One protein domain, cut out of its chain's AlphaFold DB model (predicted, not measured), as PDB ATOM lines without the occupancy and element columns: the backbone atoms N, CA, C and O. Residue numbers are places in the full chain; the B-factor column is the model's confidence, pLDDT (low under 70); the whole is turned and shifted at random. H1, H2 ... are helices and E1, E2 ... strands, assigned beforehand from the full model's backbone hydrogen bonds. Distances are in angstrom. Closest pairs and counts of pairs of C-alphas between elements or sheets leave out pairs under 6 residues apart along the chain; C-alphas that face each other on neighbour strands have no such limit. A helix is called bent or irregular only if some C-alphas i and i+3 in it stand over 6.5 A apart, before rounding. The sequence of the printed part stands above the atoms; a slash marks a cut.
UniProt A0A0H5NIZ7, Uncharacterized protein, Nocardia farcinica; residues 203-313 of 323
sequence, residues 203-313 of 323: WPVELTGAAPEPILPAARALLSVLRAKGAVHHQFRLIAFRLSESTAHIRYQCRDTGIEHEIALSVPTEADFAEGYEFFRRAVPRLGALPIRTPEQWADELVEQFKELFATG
ATOM      1  N   TRP A 203     171.905 172.772  93.463       78.50
ATOM      2  CA  TRP A 203     172.645 171.714  92.803       78.50
ATOM      3  C   TRP A 203     173.523 170.979  93.835       78.50
ATOM      4  O   TRP A 203     174.160 171.623  94.689       78.50
ATOM      5  N   PRO A 204     173.586 169.636  93.782       80.06
ATOM      6  CA  PRO A 204     174.422 168.834  94.670       80.06
ATOM      7  C   PRO A 204     175.878 168.878  94.185       80.06
ATOM      8  O   PRO A 204     176.414 167.894  93.685       80.06
ATOM      9  N   VAL A 205     176.502 170.051  94.275       83.94
ATOM     10  CA  VAL A 205     177.877 170.283  93.824       83.94
ATOM     11  C   VAL A 205     178.740 170.612  95.027       83.94
ATOM     12  O   VAL A 205     178.447 171.533  95.792       83.94
ATOM     13  N   GLU A 206     179.807 169.839  95.186       85.69
ATOM     14  CA  GLU A 206     180.812 170.045  96.220       85.69
ATOM     15  C   GLU A 206     182.020 170.799  95.664       85.69
ATOM     16  O   GLU A 206     182.374 170.680  94.488       85.69
ATOM     17  N   LEU A 207     182.667 171.560  96.544       88.56
ATOM     18  CA  LEU A 207     183.965 172.160  96.275       88.56
ATOM     19  C   LEU A 207     185.025 171.055  96.284       88.56
ATOM     20  O   LEU A 207     185.243 170.422  97.315       88.56
ATOM     21  N   THR A 208     185.701 170.841  95.159       89.62
ATOM     22  CA  THR A 208     186.756 169.817  95.040       89.62
ATOM     23  C   THR A 208     188.088 170.428  94.611       89.62
ATOM     24  O   THR A 208     188.122 171.531  94.071       89.62
ATOM     25  N   GLY A 209     189.195 169.714  94.835       86.12
ATOM     26  CA  GLY A 209     190.543 170.164  94.469       86.12
ATOM     27  C   GLY A 209     191.347 170.744  95.635       86.12
ATOM     28  O   GLY A 209     190.849 170.889  96.751       86.12
ATOM     29  N   ALA A 210     192.626 171.016  95.377       84.00
ATOM     30  CA  ALA A 210     193.538 171.607  96.348       84.00
ATOM     31  C   ALA A 210     193.636 173.112  96.090       84.00
ATOM     32  O   ALA A 210     194.003 173.541  94.997       84.00
ATOM     33  N   ALA A 211     193.321 173.897  97.112       82.06
ATOM     34  CA  ALA A 211     193.372 175.347  97.068       82.06
ATOM     35  C   ALA A 211     194.181 175.876  98.253       82.06
ATOM     36  O   ALA A 211     194.098 175.305  99.347       82.06
ATOM     37  N   PRO A 212     194.943 176.964  98.070       85.12
ATOM     38  CA  PRO A 212     195.507 177.685  99.187       85.12
ATOM     39  C   PRO A 212     194.357 178.293 100.004       85.12
ATOM     40  O   PRO A 212     193.358 178.757  99.455       85.12
ATOM     41  N   GLU A 213     194.507 178.278 101.327       90.06
ATOM     42  CA  GLU A 213     193.498 178.784 102.269       90.06
ATOM     43  C   GLU A 213     192.948 180.182 101.893       90.06
ATOM     44  O   GLU A 213     191.724 180.311 101.837       90.06
ATOM     45  N   PRO A 214     193.781 181.169 101.484       92.38
ATOM     46  CA  PRO A 214     193.331 182.549 101.279       92.38
ATOM     47  C   PRO A 214     192.259 182.767 100.204       92.38
ATOM     48  O   PRO A 214     191.640 183.828 100.193       92.38
ATOM     49  N   ILE A 215     192.048 181.815  99.285       92.12
ATOM     50  CA  ILE A 215     191.001 181.920  98.250       92.12
ATOM     51  C   ILE A 215     189.703 181.195  98.633       92.12
ATOM     52  O   ILE A 215     188.686 181.335  97.950       92.12
ATOM     53  N   LEU A 216     189.715 180.387  99.700       92.81
ATOM     54  CA  LEU A 216     188.570 179.562 100.086       92.81
ATOM     55  C   LEU A 216     187.317 180.378 100.432       92.81
ATOM     56  O   LEU A 216     186.238 179.928 100.039       92.81
ATOM     57  N   PRO A 217     187.393 181.541 101.115       94.19
ATOM     58  CA  PRO A 217     186.211 182.361 101.373       94.19
ATOM     59  C   PRO A 217     185.509 182.798 100.080       94.19
ATOM     60  O   PRO A 217     184.319 182.536  99.911       94.19
ATOM     61  N   ALA A 218     186.261 183.356  99.125       93.12
ATOM     62  CA  ALA A 218     185.758 183.749  97.806       93.12
ATOM     63  C   ALA A 218     185.180 182.560  97.034       93.12
ATOM     64  O   ALA A 218     184.034 182.604  96.589       93.12
ATOM     65  N   ALA A 219     185.920 181.455  96.940       92.88
ATOM     66  CA  ALA A 219     185.448 180.265  96.239       92.88
ATOM     67  C   ALA A 219     184.154 179.689  96.839       92.88
ATOM     68  O   ALA A 219     183.261 179.277  96.100       92.88
ATOM     69  N   ARG A 220     184.030 179.668  98.174       93.12
ATOM     70  CA  ARG A 220     182.815 179.212  98.866       93.12
ATOM     71  C   ARG A 220     181.645 180.159  98.638       93.12
ATOM     72  O   ARG A 220     180.544 179.664  98.412       93.12
ATOM     73  N   ALA A 221     181.876 181.471  98.664       90.94
ATOM     74  CA  ALA A 221     180.850 182.459  98.348       90.94
ATOM     75  C   ALA A 221     180.319 182.247  96.921       90.94
ATOM     76  O   ALA A 221     179.117 182.070  96.737       90.94
ATOM     77  N   LEU A 222     181.210 182.117  95.932       92.69
ATOM     78  CA  LEU A 222     180.813 181.866  94.545       92.69
ATOM     79  C   LEU A 222     180.074 180.536  94.372       92.69
ATOM     80  O   LEU A 222     179.022 180.498  93.736       92.69
ATOM     81  N   LEU A 223     180.581 179.446  94.958       92.25
ATOM     82  CA  LEU A 223     179.890 178.157  94.909       92.25
ATOM     83  C   LEU A 223     178.508 178.238  95.568       92.25
ATOM     84  O   LEU A 223     177.558 177.666  95.042       92.25
ATOM     85  N   SER A 224     178.378 178.941  96.694       88.00
ATOM     86  CA  SER A 224     177.097 179.127  97.384       88.00
ATOM     87  C   SER A 224     176.054 179.759  96.461       88.00
ATOM     88  O   SER A 224     174.937 179.250  96.363       88.00
ATOM     89  N   VAL A 225     176.436 180.803  95.714       86.12
ATOM     90  CA  VAL A 225     175.533 181.464  94.763       86.12
ATOM     91  C   VAL A 225     175.259 180.578  93.543       86.12
ATOM     92  O   VAL A 225     174.104 180.381  93.181       86.12
ATOM     93  N   LEU A 226     176.282 179.970  92.931       88.75
ATOM     94  CA  LEU A 226     176.118 179.143  91.724       88.75
ATOM     95  C   LEU A 226     175.375 177.827  91.960       88.75
ATOM     96  O   LEU A 226     174.803 177.264  91.025       88.75
ATOM     97  N   ARG A 227     175.394 177.303  93.190       87.31
ATOM     98  CA  ARG A 227     174.612 176.114  93.535       87.31
ATOM     99  C   ARG A 227     173.128 176.376  93.408       87.31
ATOM    100  O   ARG A 227     172.406 175.427  93.146       87.31
ATOM    101  N   ALA A 228     172.660 177.605  93.558       79.94
ATOM    102  CA  ALA A 228     171.253 177.875  93.354       79.94
ATOM    103  C   ALA A 228     170.822 177.614  91.901       79.94
ATOM    104  O   ALA A 228     171.350 178.194  90.949       79.94
ATOM    105  N   LYS A 229     169.816 176.753  91.731       78.44
ATOM    106  CA  LYS A 229     169.136 176.529  90.452       78.44
ATOM    107  C   LYS A 229     168.592 177.860  89.934       78.44
ATOM    108  O   LYS A 229     168.032 178.638  90.706       78.44
ATOM    109  N   GLY A 230     168.829 178.171  88.659       71.62
ATOM    110  CA  GLY A 230     168.470 179.467  88.079       71.62
ATOM    111  C   GLY A 230     169.232 180.672  88.656       71.62
ATOM    112  O   GLY A 230     168.714 181.786  88.624       71.62
ATOM    113  N   ALA A 231     170.409 180.495  89.272       79.81
ATOM    114  CA  ALA A 231     171.228 181.629  89.728       79.81
ATOM    115  C   ALA A 231     171.743 182.476  88.559       79.81
ATOM    116  O   ALA A 231     171.673 183.700  88.617       79.81
ATOM    117  N   VAL A 232     172.218 181.811  87.504       80.75
ATOM    118  CA  VAL A 232     172.720 182.432  86.268       80.75
ATOM    119  C   VAL A 232     171.628 182.465  85.202       80.75
ATOM    120  O   VAL A 232     171.321 183.499  84.632       80.75
ATOM    121  N   HIS A 233     171.023 181.317  84.921       79.94
ATOM    122  CA  HIS A 233     169.948 181.174  83.948       79.94
ATOM    123  C   HIS A 233     169.219 179.854  84.227       79.94
ATOM    124  O   HIS A 233     169.830 178.942  84.785       79.94
ATOM    125  N   HIS A 234     167.951 179.710  83.838       72.06
ATOM    126  CA  HIS A 234     167.214 178.443  84.005       72.06
ATOM    127  C   HIS A 234     167.829 177.298  83.177       72.06
ATOM    128  O   HIS A 234     167.774 176.129  83.550       72.06
ATOM    129  N   GLN A 235     168.501 177.633  82.072       79.06
ATOM    130  CA  GLN A 235     169.241 176.652  81.273       79.06
ATOM    131  C   GLN A 235     170.625 176.328  81.849       79.06
ATOM    132  O   GLN A 235     171.225 175.342  81.433       79.06
ATOM    133  N   PHE A 236     171.139 177.123  82.792       86.56
ATOM    134  CA  PHE A 236     172.454 176.908  83.391       86.56
ATOM    135  C   PHE A 236     172.363 175.865  84.509       86.56
ATOM    136  O   PHE A 236     171.828 176.120  85.593       86.56
ATOM    137  N   ARG A 237     172.948 174.688  84.276       88.12
ATOM    138  CA  ARG A 237     173.062 173.630  85.281       88.12
ATOM    139  C   ARG A 237     174.506 173.464  85.727       88.12
ATOM    140  O   ARG A 237     175.329 172.963  84.966       88.12
ATOM    141  N   LEU A 238     174.805 173.801  86.980       91.94
ATOM    142  CA  LEU A 238     176.130 173.561  87.550       91.94
ATOM    143  C   LEU A 238     176.383 172.047  87.682       91.94
ATOM    144  O   LEU A 238     175.598 171.339  88.311       91.94
ATOM    145  N   ILE A 239     177.488 171.563  87.110       92.12
ATOM    146  CA  ILE A 239     177.908 170.153  87.179       92.12
ATOM    147  C   ILE A 239     179.040 169.972  88.188       92.12
ATOM    148  O   ILE A 239     179.016 169.036  88.983       92.12
ATOM    149  N   ALA A 240     180.069 170.815  88.119       93.56
ATOM    150  CA  ALA A 240     181.241 170.688  88.972       93.56
ATOM    151  C   ALA A 240     181.866 172.048  89.267       93.56
ATOM    152  O   ALA A 240     181.874 172.939  88.420       93.56
ATOM    153  N   PHE A 241     182.444 172.157  90.458       95.44
ATOM    154  CA  PHE A 241     183.242 173.297  90.874       95.44
ATOM    155  C   PHE A 241     184.560 172.772  91.446       95.44
ATOM    156  O   PHE A 241     184.578 172.085  92.473       95.44
ATOM    157  N   ARG A 242     185.667 173.048  90.754       95.38
ATOM    158  CA  ARG A 242     187.003 172.590  91.156       95.38
ATOM    159  C   ARG A 242     187.925 173.771  91.384       95.38
ATOM    160  O   ARG A 242     187.885 174.727  90.622       95.38
ATOM    161  N   LEU A 243     188.779 173.689  92.392       95.12
ATOM    162  CA  LEU A 243     189.861 174.639  92.600       95.12
ATOM    163  C   LEU A 243     191.202 174.014  92.230       95.12
ATOM    164  O   LEU A 243     191.493 172.875  92.599       95.12
ATOM    165  N   SER A 244     192.017 174.793  91.529       92.94
ATOM    166  CA  SER A 244     193.420 174.503  91.268       92.94
ATOM    167  C   SER A 244     194.218 175.776  91.489       92.94
ATOM    168  O   SER A 244     194.032 176.753  90.764       92.94
ATOM    169  N   GLU A 245     195.101 175.772  92.488       90.75
ATOM    170  CA  GLU A 245     195.892 176.950  92.863       90.75
ATOM    171  C   GLU A 245     194.979 178.155  93.152       90.75
ATOM    172  O   GLU A 245     194.174 178.093  94.074       90.75
ATOM    173  N   SER A 246     195.067 179.233  92.372       92.62
ATOM    174  CA  SER A 246     194.226 180.430  92.477       92.62
ATOM    175  C   SER A 246     193.059 180.456  91.481       92.62
ATOM    176  O   SER A 246     192.457 181.507  91.275       92.62
ATOM    177  N   THR A 247     192.737 179.333  90.833       93.25
ATOM    178  CA  THR A 247     191.739 179.272  89.754       93.25
ATOM    179  C   THR A 247     190.564 178.371  90.124       93.25
ATOM    180  O   THR A 247     190.750 177.233  90.559       93.25
ATOM    181  N   ALA A 248     189.344 178.865  89.914       94.19
ATOM    182  CA  ALA A 248     188.123 178.076  89.942       94.19
ATOM    183  C   ALA A 248     187.750 177.620  88.531       94.19
ATOM    184  O   ALA A 248     187.620 178.427  87.616       94.19
ATOM    185  N   HIS A 249     187.552 176.316  88.390       95.12
ATOM    186  CA  HIS A 249     187.054 175.643  87.203       95.12
ATOM    187  C   HIS A 249     185.584 175.295  87.421       95.12
ATOM    188  O   HIS A 249     185.245 174.450  88.258       95.12
ATOM    189  N   ILE A 250     184.712 175.961  86.677       94.69
ATOM    190  CA  ILE A 250     183.264 175.807  86.745       94.69
ATOM    191  C   ILE A 250     182.825 175.050  85.509       94.69
ATOM    192  O   ILE A 250     182.859 175.588  84.405       94.69
ATOM    193  N   ARG A 251     182.367 173.815  85.705       94.75
ATOM    194  CA  ARG A 251     181.750 173.026  84.642       94.75
ATOM    195  C   ARG A 251     180.239 173.084  84.773       94.75
ATOM    196  O   ARG A 251     179.703 172.811  85.850       94.75
ATOM    197  N   TYR A 252     179.557 173.397  83.684       93.25
ATOM    198  CA  TYR A 252     178.101 173.492  83.624       93.25
ATOM    199  C   TYR A 252     177.574 172.912  82.315       93.25
ATOM    200  O   TYR A 252     178.331 172.693  81.375       93.25
ATOM    201  N   GLN A 253     176.277 172.638  82.279       91.19
ATOM    202  CA  GLN A 253     175.563 172.180  81.094       91.19
ATOM    203  C   GLN A 253     174.442 173.157  80.769       91.19
ATOM    204  O   GLN A 253     173.709 173.574  81.669       91.19
ATOM    205  N   CYS A 254     174.299 173.474  79.486       86.38
ATOM    206  CA  CYS A 254     173.134 174.167  78.952       86.38
ATOM    207  C   CYS A 254     172.019 173.134  78.740       86.38
ATOM    208  O   CYS A 254     172.198 172.179  77.987       86.38
ATOM    209  N   ARG A 255     170.896 173.256  79.455       78.69
ATOM    210  CA  ARG A 255     169.832 172.231  79.464       78.69
ATOM    211  C   ARG A 255     169.190 171.977  78.100       78.69
ATOM    212  O   ARG A 255     168.832 170.841  77.815       78.69
ATOM    213  N   ASP A 256     169.048 173.013  77.289       72.38
ATOM    214  CA  ASP A 256     168.403 172.978  75.974       72.38
ATOM    215  C   ASP A 256     169.233 172.247  74.910       72.38
ATOM    216  O   ASP A 256     168.699 171.509  74.087       72.38
ATOM    217  N   THR A 257     170.550 172.434  74.938       80.62
ATOM    218  CA  THR A 257     171.491 171.796  74.008       80.62
ATOM    219  C   THR A 257     172.080 170.503  74.565       80.62
ATOM    220  O   THR A 257     172.592 169.674  73.814       80.62
ATOM    221  N   GLY A 258     172.066 170.340  75.889       84.00
ATOM    222  CA  GLY A 258     172.793 169.294  76.600       84.00
ATOM    223  C   GLY A 258     174.317 169.456  76.565       84.00
ATOM    224  O   GLY A 258     175.014 168.601  77.117       84.00
ATOM    225  N   ILE A 259     174.848 170.522  75.951       88.06
ATOM    226  CA  ILE A 259     176.289 170.744  75.788       88.06
ATOM    227  C   ILE A 259     176.905 171.126  77.138       88.06
ATOM    228  O   ILE A 259     176.371 171.965  77.869       88.06
ATOM    229  N   GLU A 260     178.031 170.490  77.471       92.75
ATOM    230  CA  GLU A 260     178.847 170.844  78.632       92.75
ATOM    231  C   GLU A 260     179.885 171.906  78.263       92.75
ATOM    232  O   GLU A 260     180.543 171.827  77.225       92.75
ATOM    233  N   HIS A 261     180.076 172.863  79.161       91.88
ATOM    234  CA  HIS A 261     181.039 173.948  79.049       91.88
ATOM    235  C   HIS A 261     181.874 174.039  80.328       91.88
ATOM    236  O   HIS A 261     181.426 173.655  81.412       91.88
ATOM    237  N   GLU A 262     183.082 174.588  80.214       93.19
ATOM    238  CA  GLU A 262     183.965 174.856  81.349       93.19
ATOM    239  C   GLU A 262     184.481 176.298  81.295       93.19
ATOM    240  O   GLU A 262     184.917 176.772  80.248       93.19
ATOM    241  N   ILE A 263     184.427 176.993  82.432       92.44
ATOM    242  CA  ILE A 263     185.011 178.324  82.627       92.44
ATOM    243  C   ILE A 263     186.104 178.208  83.678       92.44
ATOM    244  O   ILE A 263     185.879 177.635  84.743       92.44
ATOM    245  N   ALA A 264     187.260 178.804  83.403       92.62
ATOM    246  CA  ALA A 264     188.321 178.996  84.378       92.62
ATOM    247  C   ALA A 264     188.385 180.475  84.774       92.62
ATOM    248  O   ALA A 264     188.437 181.349  83.907       92.62
ATOM    249  N   LEU A 265     188.382 180.760  86.074       92.50
ATOM    250  CA  LEU A 265     188.437 182.123  86.600       92.50
ATOM    251  C   LEU A 265     189.368 182.237  87.798       92.50
ATOM    252  O   LEU A 265     189.392 181.368  88.666       92.50
ATOM    253  N   SER A 266     190.129 183.327  87.847       92.25
ATOM    254  CA  SER A 266     190.977 183.637  88.995       92.25
ATOM    255  C   SER A 266     190.116 184.019  90.196       92.25
ATOM    256  O   SER A 266     189.225 184.862  90.087       92.25
ATOM    257  N   VAL A 267     190.387 183.393  91.337       93.25
ATOM    258  CA  VAL A 267     189.687 183.629  92.597       93.25
ATOM    259  C   VAL A 267     190.497 184.630  93.427       93.25
ATOM    260  O   VAL A 267     191.659 184.344  93.729       93.25
ATOM    261  N   PRO A 268     189.923 185.788  93.792       93.19
ATOM    262  CA  PRO A 268     190.595 186.759  94.647       93.19
ATOM    263  C   PRO A 268     190.812 186.217  96.064       93.19
ATOM    264  O   PRO A 268     190.032 185.420  96.589       93.19
ATOM    265  N   THR A 269     191.882 186.690  96.688       93.19
ATOM    266  CA  THR A 269     192.209 186.476  98.097       93.19
ATOM    267  C   THR A 269     191.592 187.564  98.980       93.19
ATOM    268  O   THR A 269     191.167 188.618  98.507       93.19
ATOM    269  N   GLU A 270     191.600 187.364 100.298       88.62
ATOM    270  CA  GLU A 270     191.217 188.421 101.251       88.62
ATOM    271  C   GLU A 270     192.073 189.694 101.125       88.62
ATOM    272  O   GLU A 270     191.562 190.803 101.300       88.62
ATOM    273  N   ALA A 271     193.358 189.550 100.785       90.00
ATOM    274  CA  ALA A 271     194.255 190.685 100.576       90.00
ATOM    275  C   ALA A 271     193.816 191.531  99.372       90.00
ATOM    276  O   ALA A 271     193.763 192.757  99.471       90.00
ATOM    277  N   ASP A 272     193.400 190.879  98.282       89.50
ATOM    278  CA  ASP A 272     192.888 191.562  97.090       89.50
ATOM    279  C   ASP A 272     191.655 192.425  97.425       89.50
ATOM    280  O   ASP A 272     191.535 193.571  96.985       89.50
ATOM    281  N   PHE A 273     190.744 191.919  98.266       88.31
ATOM    282  CA  PHE A 273     189.571 192.681  98.712       88.31
ATOM    283  C   PHE A 273     189.925 193.863  99.622       88.31
ATOM    284  O   PHE A 273     189.323 194.939  99.508       88.31
ATOM    285  N   ALA A 274     190.914 193.696 100.505       86.06
ATOM    286  CA  ALA A 274     191.394 194.767 101.376       86.06
ATOM    287  C   ALA A 274     191.975 195.940 100.564       86.06
ATOM    288  O   ALA A 274     191.695 197.105 100.865       86.06
ATOM    289  N   GLU A 275     192.700 195.640  99.486       84.56
ATOM    290  CA  GLU A 275     193.252 196.638  98.560       84.56
ATOM    291  C   GLU A 275     192.176 197.302  97.683       84.56
ATOM    292  O   GLU A 275     192.370 198.413  97.188       84.56
ATOM    293  N   GLY A 276     190.988 196.699  97.596       77.44
ATOM    294  CA  GLY A 276     189.864 197.192  96.806       77.44
ATOM    295  C   GLY A 276     189.854 196.567  95.422       77.44
ATOM    296  O   GLY A 276     190.032 197.266  94.429       77.44
ATOM    297  N   TYR A 277     189.633 195.253  95.389       77.56
ATOM    298  CA  TYR A 277     189.626 194.440  94.183       77.56
ATOM    299  C   TYR A 277     188.786 195.068  93.062       77.56
ATOM    300  O   TYR A 277     187.576 195.277  93.196       77.56
ATOM    301  N   GLU A 278     189.443 195.366  91.940       71.44
ATOM    302  CA  GLU A 278     188.800 195.883  90.735       71.44
ATOM    303  C   GLU A 278     188.533 194.725  89.770       71.44
ATOM    304  O   GLU A 278     189.371 194.358  88.946       71.44
ATOM    305  N   PHE A 279     187.349 194.126  89.878       64.31
ATOM    306  CA  PHE A 279     186.907 193.097  88.943       64.31
ATOM    307  C   PHE A 279     186.665 193.701  87.542       64.31
ATOM    308  O   PHE A 279     186.213 194.839  87.424       64.31
ATOM    309  N   PHE A 280     187.037 192.962  86.485       54.25
ATOM    310  CA  PHE A 280     187.091 193.347  85.060       54.25
ATOM    311  C   PHE A 280     186.191 194.539  84.634       54.25
ATOM    312  O   PHE A 280     185.067 194.378  84.169       54.25
ATOM    313  N   ARG A 281     186.746 195.760  84.648       51.50
ATOM    314  CA  ARG A 281     186.107 197.010  84.166       51.50
ATOM    315  C   ARG A 281     185.889 197.110  82.644       51.50
ATOM    316  O   ARG A 281     185.528 198.175  82.148       51.50
ATOM    317  N   ARG A 282     186.190 196.068  81.860       42.97
ATOM    318  CA  ARG A 282     186.332 196.208  80.394       42.97
ATOM    319  C   ARG A 282     185.034 196.111  79.588       42.97
ATOM    320  O   ARG A 282     185.053 196.570  78.452       42.97
ATOM    321  N   ALA A 283     183.943 195.570  80.132       40.44
ATOM    322  CA  ALA A 283     182.729 195.339  79.340       40.44
ATOM    323  C   ALA A 283     181.644 196.423  79.500       40.44
ATOM    324  O   ALA A 283     181.015 196.781  78.508       40.44
ATOM    325  N   VAL A 284     181.456 197.011  80.693       39.78
ATOM    326  CA  VAL A 284     180.355 197.968  80.931       39.78
ATOM    327  C   VAL A 284     180.847 199.218  81.680       39.78
ATOM    328  O   VAL A 284     180.938 199.231  82.905       39.78
ATOM    329  N   PRO A 285     181.174 200.314  80.970       38.00
ATOM    330  CA  PRO A 285     181.684 201.543  81.572       38.00
ATOM    331  C   PRO A 285     180.533 202.445  82.036       38.00
ATOM    332  O   PRO A 285     180.358 203.546  81.509       38.00
ATOM    333  N   ARG A 286     179.690 201.999  82.976       38.19
ATOM    334  CA  ARG A 286     178.610 202.850  83.504       38.19
ATOM    335  C   ARG A 286     178.449 202.719  85.015       38.19
ATOM    336  O   ARG A 286     178.179 201.643  85.520       38.19
ATOM    337  N   LEU A 287     178.528 203.889  85.660       37.38
ATOM    338  CA  LEU A 287     178.436 204.183  87.096       37.38
ATOM    339  C   LEU A 287     179.723 203.870  87.864       37.38
ATOM    340  O   LEU A 287     180.324 202.820  87.692       37.38
ATOM    341  N   GLY A 288     180.179 204.833  88.671       44.47
ATOM    342  CA  GLY A 288     181.391 204.734  89.485       44.47
ATOM    343  C   GLY A 288     181.273 203.609  90.506       44.47
ATOM    344  O   GLY A 288     180.870 203.849  91.641       44.47
ATOM    345  N   ALA A 289     181.575 202.390  90.062       55.16
ATOM    346  CA  ALA A 289     181.418 201.174  90.834       55.16
ATOM    347  C   ALA A 289     182.249 201.270  92.111       55.16
ATOM    348  O   ALA A 289     183.451 201.563  92.080       55.16
ATOM    349  N   LEU A 290     181.575 201.059  93.238       59.19
ATOM    350  CA  LEU A 290     182.221 200.948  94.532       59.19
ATOM    351  C   LEU A 290     183.204 199.764  94.481       59.19
ATOM    352  O   LEU A 290     182.889 198.748  93.862       59.19
ATOM    353  N   PRO A 291     184.391 199.877  95.100       75.12
ATOM    354  CA  PRO A 291     185.339 198.770  95.153       75.12
ATOM    355  C   PRO A 291     184.679 197.548  95.793       75.12
ATOM    356  O   PRO A 291     183.972 197.690  96.794       75.12
ATOM    357  N   ILE A 292     184.927 196.363  95.240       78.44
ATOM    358  CA  ILE A 292     184.445 195.110  95.819       78.44
ATOM    359  C   ILE A 292     185.281 194.833  97.066       78.44
ATOM    360  O   ILE A 292     186.508 194.745  96.999       78.44
ATOM    361  N   ARG A 293     184.620 194.751  98.223       84.81
ATOM    362  CA  ARG A 293     185.289 194.641  99.530       84.81
ATOM    363  C   ARG A 293     185.102 193.286 100.196       84.81
ATOM    364  O   ARG A 293     185.704 193.058 101.240       84.81
ATOM    365  N   THR A 294     184.255 192.418  99.644       90.50
ATOM    366  CA  THR A 294     183.906 191.137 100.266       90.50
ATOM    367  C   THR A 294     183.799 190.006  99.236       90.50
ATOM    368  O   THR A 294     183.418 190.269  98.088       90.50
ATOM    369  N   PRO A 295     184.084 188.756  99.645       91.56
ATOM    370  CA  PRO A 295     183.790 187.542  98.883       91.56
ATOM    371  C   PRO A 295     182.370 187.475  98.308       91.56
ATOM    372  O   PRO A 295     182.189 187.086  97.156       91.56
ATOM    373  N   GLU A 296     181.367 187.860  99.096       88.69
ATOM    374  CA  GLU A 296     179.952 187.783  98.728       88.69
ATOM    375  C   GLU A 296     179.613 188.788  97.627       88.69
ATOM    376  O   GLU A 296     179.041 188.411  96.610       88.69
ATOM    377  N   GLN A 297     180.056 190.043  97.770       84.75
ATOM    378  CA  GLN A 297     179.879 191.064  96.731       84.75
ATOM    379  C   GLN A 297     180.540 190.659  95.411       84.75
ATOM    380  O   GLN A 297     179.994 190.918  94.345       84.75
ATOM    381  N   TRP A 298     181.714 190.025  95.478       90.44
ATOM    382  CA  TRP A 298     182.389 189.504  94.292       90.44
ATOM    383  C   TRP A 298     181.593 188.389  93.614       90.44
ATOM    384  O   TRP A 298     181.438 188.404  92.395       90.44
ATOM    385  N   ALA A 299     181.093 187.431  94.398       89.75
ATOM    386  CA  ALA A 299     180.302 186.318  93.893       89.75
ATOM    387  C   ALA A 299     178.998 186.790  93.232       89.75
ATOM    388  O   ALA A 299     178.678 186.328  92.136       89.75
ATOM    389  N   ASP A 300     178.282 187.721  93.868       83.06
ATOM    390  CA  ASP A 300     177.045 188.297  93.336       83.06
ATOM    391  C   ASP A 300     177.304 189.037  92.015       83.06
ATOM    392  O   ASP A 300     176.644 188.760  91.014       83.06
ATOM    393  N   GLU A 301     178.318 189.908  91.974       84.12
ATOM    394  CA  GLU A 301     178.688 190.661  90.767       84.12
ATOM    395  C   GLU A 301     179.111 189.731  89.616       84.12
ATOM    396  O   GLU A 301     178.716 189.925  88.466       84.12
ATOM    397  N   LEU A 302     179.881 188.679  89.910       87.12
ATOM    398  CA  LEU A 302     180.280 187.685  88.914       87.12
ATOM    399  C   LEU A 302     179.073 186.921  88.353       87.12
ATOM    400  O   LEU A 302     179.009 186.651  87.154       87.12
ATOM    401  N   VAL A 303     178.097 186.591  89.196       86.00
ATOM    402  CA  VAL A 303     176.871 185.915  88.758       86.00
ATOM    403  C   VAL A 303     175.995 186.842  87.915       86.00
ATOM    404  O   VAL A 303     175.446 186.379  86.916       86.00
ATOM    405  N   GLU A 304     175.912 188.139  88.228       78.88
ATOM    406  CA  GLU A 304     175.265 189.130  87.350       78.88
ATOM    407  C   GLU A 304     175.943 189.208  85.974       78.88
ATOM    408  O   GLU A 304     175.266 189.203  84.946       78.88
ATOM    409  N   GLN A 305     177.276 189.164  85.919       82.75
ATOM    410  CA  GLN A 305     177.987 189.096  84.639       82.75
ATOM    411  C   GLN A 305     177.714 187.791  83.892       82.75
ATOM    412  O   GLN A 305     177.531 187.800  82.676       82.75
ATOM    413  N   PHE A 306     177.651 186.655  84.591       85.50
ATOM    414  CA  PHE A 306     177.273 185.392  83.960       85.50
ATOM    415  C   PHE A 306     175.856 185.459  83.383       85.50
ATOM    416  O   PHE A 306     175.649 184.947  82.286       85.50
ATOM    417  N   LYS A 307     174.901 186.121  84.055       79.94
ATOM    418  CA  LYS A 307     173.554 186.363  83.503       79.94
ATOM    419  C   LYS A 307     173.629 187.129  82.184       79.94
ATOM    420  O   LYS A 307     173.028 186.703  81.202       79.94
ATOM    421  N   GLU A 308     174.391 188.222  82.139       74.81
ATOM    422  CA  GLU A 308     174.560 189.043  80.931       74.81
ATOM    423  C   GLU A 308     175.231 188.260  79.788       74.81
ATOM    424  O   GLU A 308     174.758 188.259  78.647       74.81
ATOM    425  N   LEU A 309     176.314 187.539  80.084       79.75
ATOM    426  CA  LEU A 309     177.033 186.731  79.099       79.75
ATOM    427  C   LEU A 309     176.195 185.550  78.585       79.75
ATOM    428  O   LEU A 309     176.314 185.168  77.420       79.75
ATOM    429  N   PHE A 310     175.343 184.968  79.429       79.25
ATOM    430  CA  PHE A 310     174.406 183.929  79.009       79.25
ATOM    431  C   PHE A 310     173.303 184.519  78.119       79.25
ATOM    432  O   PHE A 310     173.049 183.992  77.039       79.25
ATOM    433  N   ALA A 311     172.723 185.661  78.506       70.75
ATOM    434  CA  ALA A 311     171.697 186.366  77.731       70.75
ATOM    435  C   ALA A 311     172.191 186.830  76.346       70.75
ATOM    436  O   ALA A 311     171.414 186.890  75.397       70.75
ATOM    437  N   THR A 312     173.485 187.128  76.211       73.81
ATOM    438  CA  THR A 312     174.125 187.495  74.934       73.81
ATOM    439  C   THR A 312     174.643 186.292  74.133       73.81
ATOM    440  O   THR A 312     175.205 186.473  73.054       73.81
ATOM    441  N   GLY A 313     174.469 185.062  74.634       77.38
ATOM    442  CA  GLY A 313     174.913 183.827  73.976       77.38
ATOM    443  C   GLY A 313     176.423 183.560  74.048       77.38
ATOM    444  O   GLY A 313     176.893 182.555  73.509       77.38
TER     445      GLY A 313
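This is residues 203 to 313 of the 323 residues of an uncharacterized protein of Nocardia farcinica (UniProt A0A0H5NIZ7). A twisted sheet of four strands has the helix H1 laid over one face and no named helix over the other, while the long helix H3, off the sheet, packs slantwise on H1. The short helix H2 packs on residues 214 to 218 of H1, and a wide loop, residues 276 to 294, runs from H2 to H3 with no named element. The printed part has 111 residues, with three named helices and four named strands in the chain order E1 H1 E2 E3 E4 H2 H3; the sheet's order is E1 E2 E3 E4, mixed, and the class is mixed, helices and strands. The whole is compact, with a radius of gyration of the C-alphas of 14.0 A, and flat, spanning 41 by 36 by 19 A.

Start at E1, residues 207 to 210, an edge strand, and look across to its parallel neighbour E2, residues 236 to 244, where N 243 and O 208 are 2.8 A apart, within hydrogen-bond range. Between these strands in the chain comes H1, residues 213 to 227; E1, H1 and E2 form a strand-helix-strand unit, two parallel neighbour strands joined through a helix, and its crossover is left-handed. H1 is on the sheet at a height over the sheet of 8.9 A, over E2 and over E3, residues 247 to 254, and on the local plane its line stands at 6 degrees to E2, along the strands. The closest C-alphas of H1 and E2 are those of Arg 227 and Leu 238, 6.7 A apart. E2 bends by 60 degrees at residue 239. E2 and E3 are an antiparallel hairpin, with N 249 and O 242 2.8 A apart. E3 and the other edge strand E4, residues 260 to 266, are a second hairpin, with N 250 and O 263 2.8 A apart; E2, E3 and E4 form a meander, each strand the antiparallel neighbour of the one before. Past E4 you reach H2, residues 270 to 275, which is not on the sheet; residues 214 to 218 alone of H1 touch it, about perpendicular at 85 degrees, and the closest C-alphas, of Pro 214 and Glu 270, are 6.2 A apart. H3, residues 295 to 311, touches H1 at a steep tilt of 44 degrees, the same way, and its closest C-alpha pair, Ala 218 and Pro 295, is 4.4 A apart. H3 is not on the sheet, but only just, with 4 pairs of C-alphas within 10 A, and it is apart from E1, E2, E3 and E4. In H2 and H3 every O i to N i+4 pair is within hydrogen-bond range; in H1, 9 of 11 are.

Find C-alpha 207 at (183.965, 172.160, 96.275), where E1 begins; it runs 9.6 A to C-alpha 210. H1 then covers 21.0 A from C-alpha 213 at (193.498, 178.784, 102.269); it is irregular, its C-alphas 214 and 217 standing 7.1 A apart. E2 measures 22.5 A, E3 22.1 A and E4 20.4 A. H2 is short, 8.9 A. H3 runs 24.4 A and ends at C-alpha 311, (171.697, 186.366, 77.731).

The two C-alphas farthest apart are those of Thr 257 and Glu 275, 41.2 A. The printed part has no cut. The link from H2 to H3, 19 residues, is long, and its C-alphas lie 11 to 22 A from the mean of the C-alphas. The mean pLDDT of the printed part is 82.3, and residues 279 to 290, in that link, are under 70 in this model.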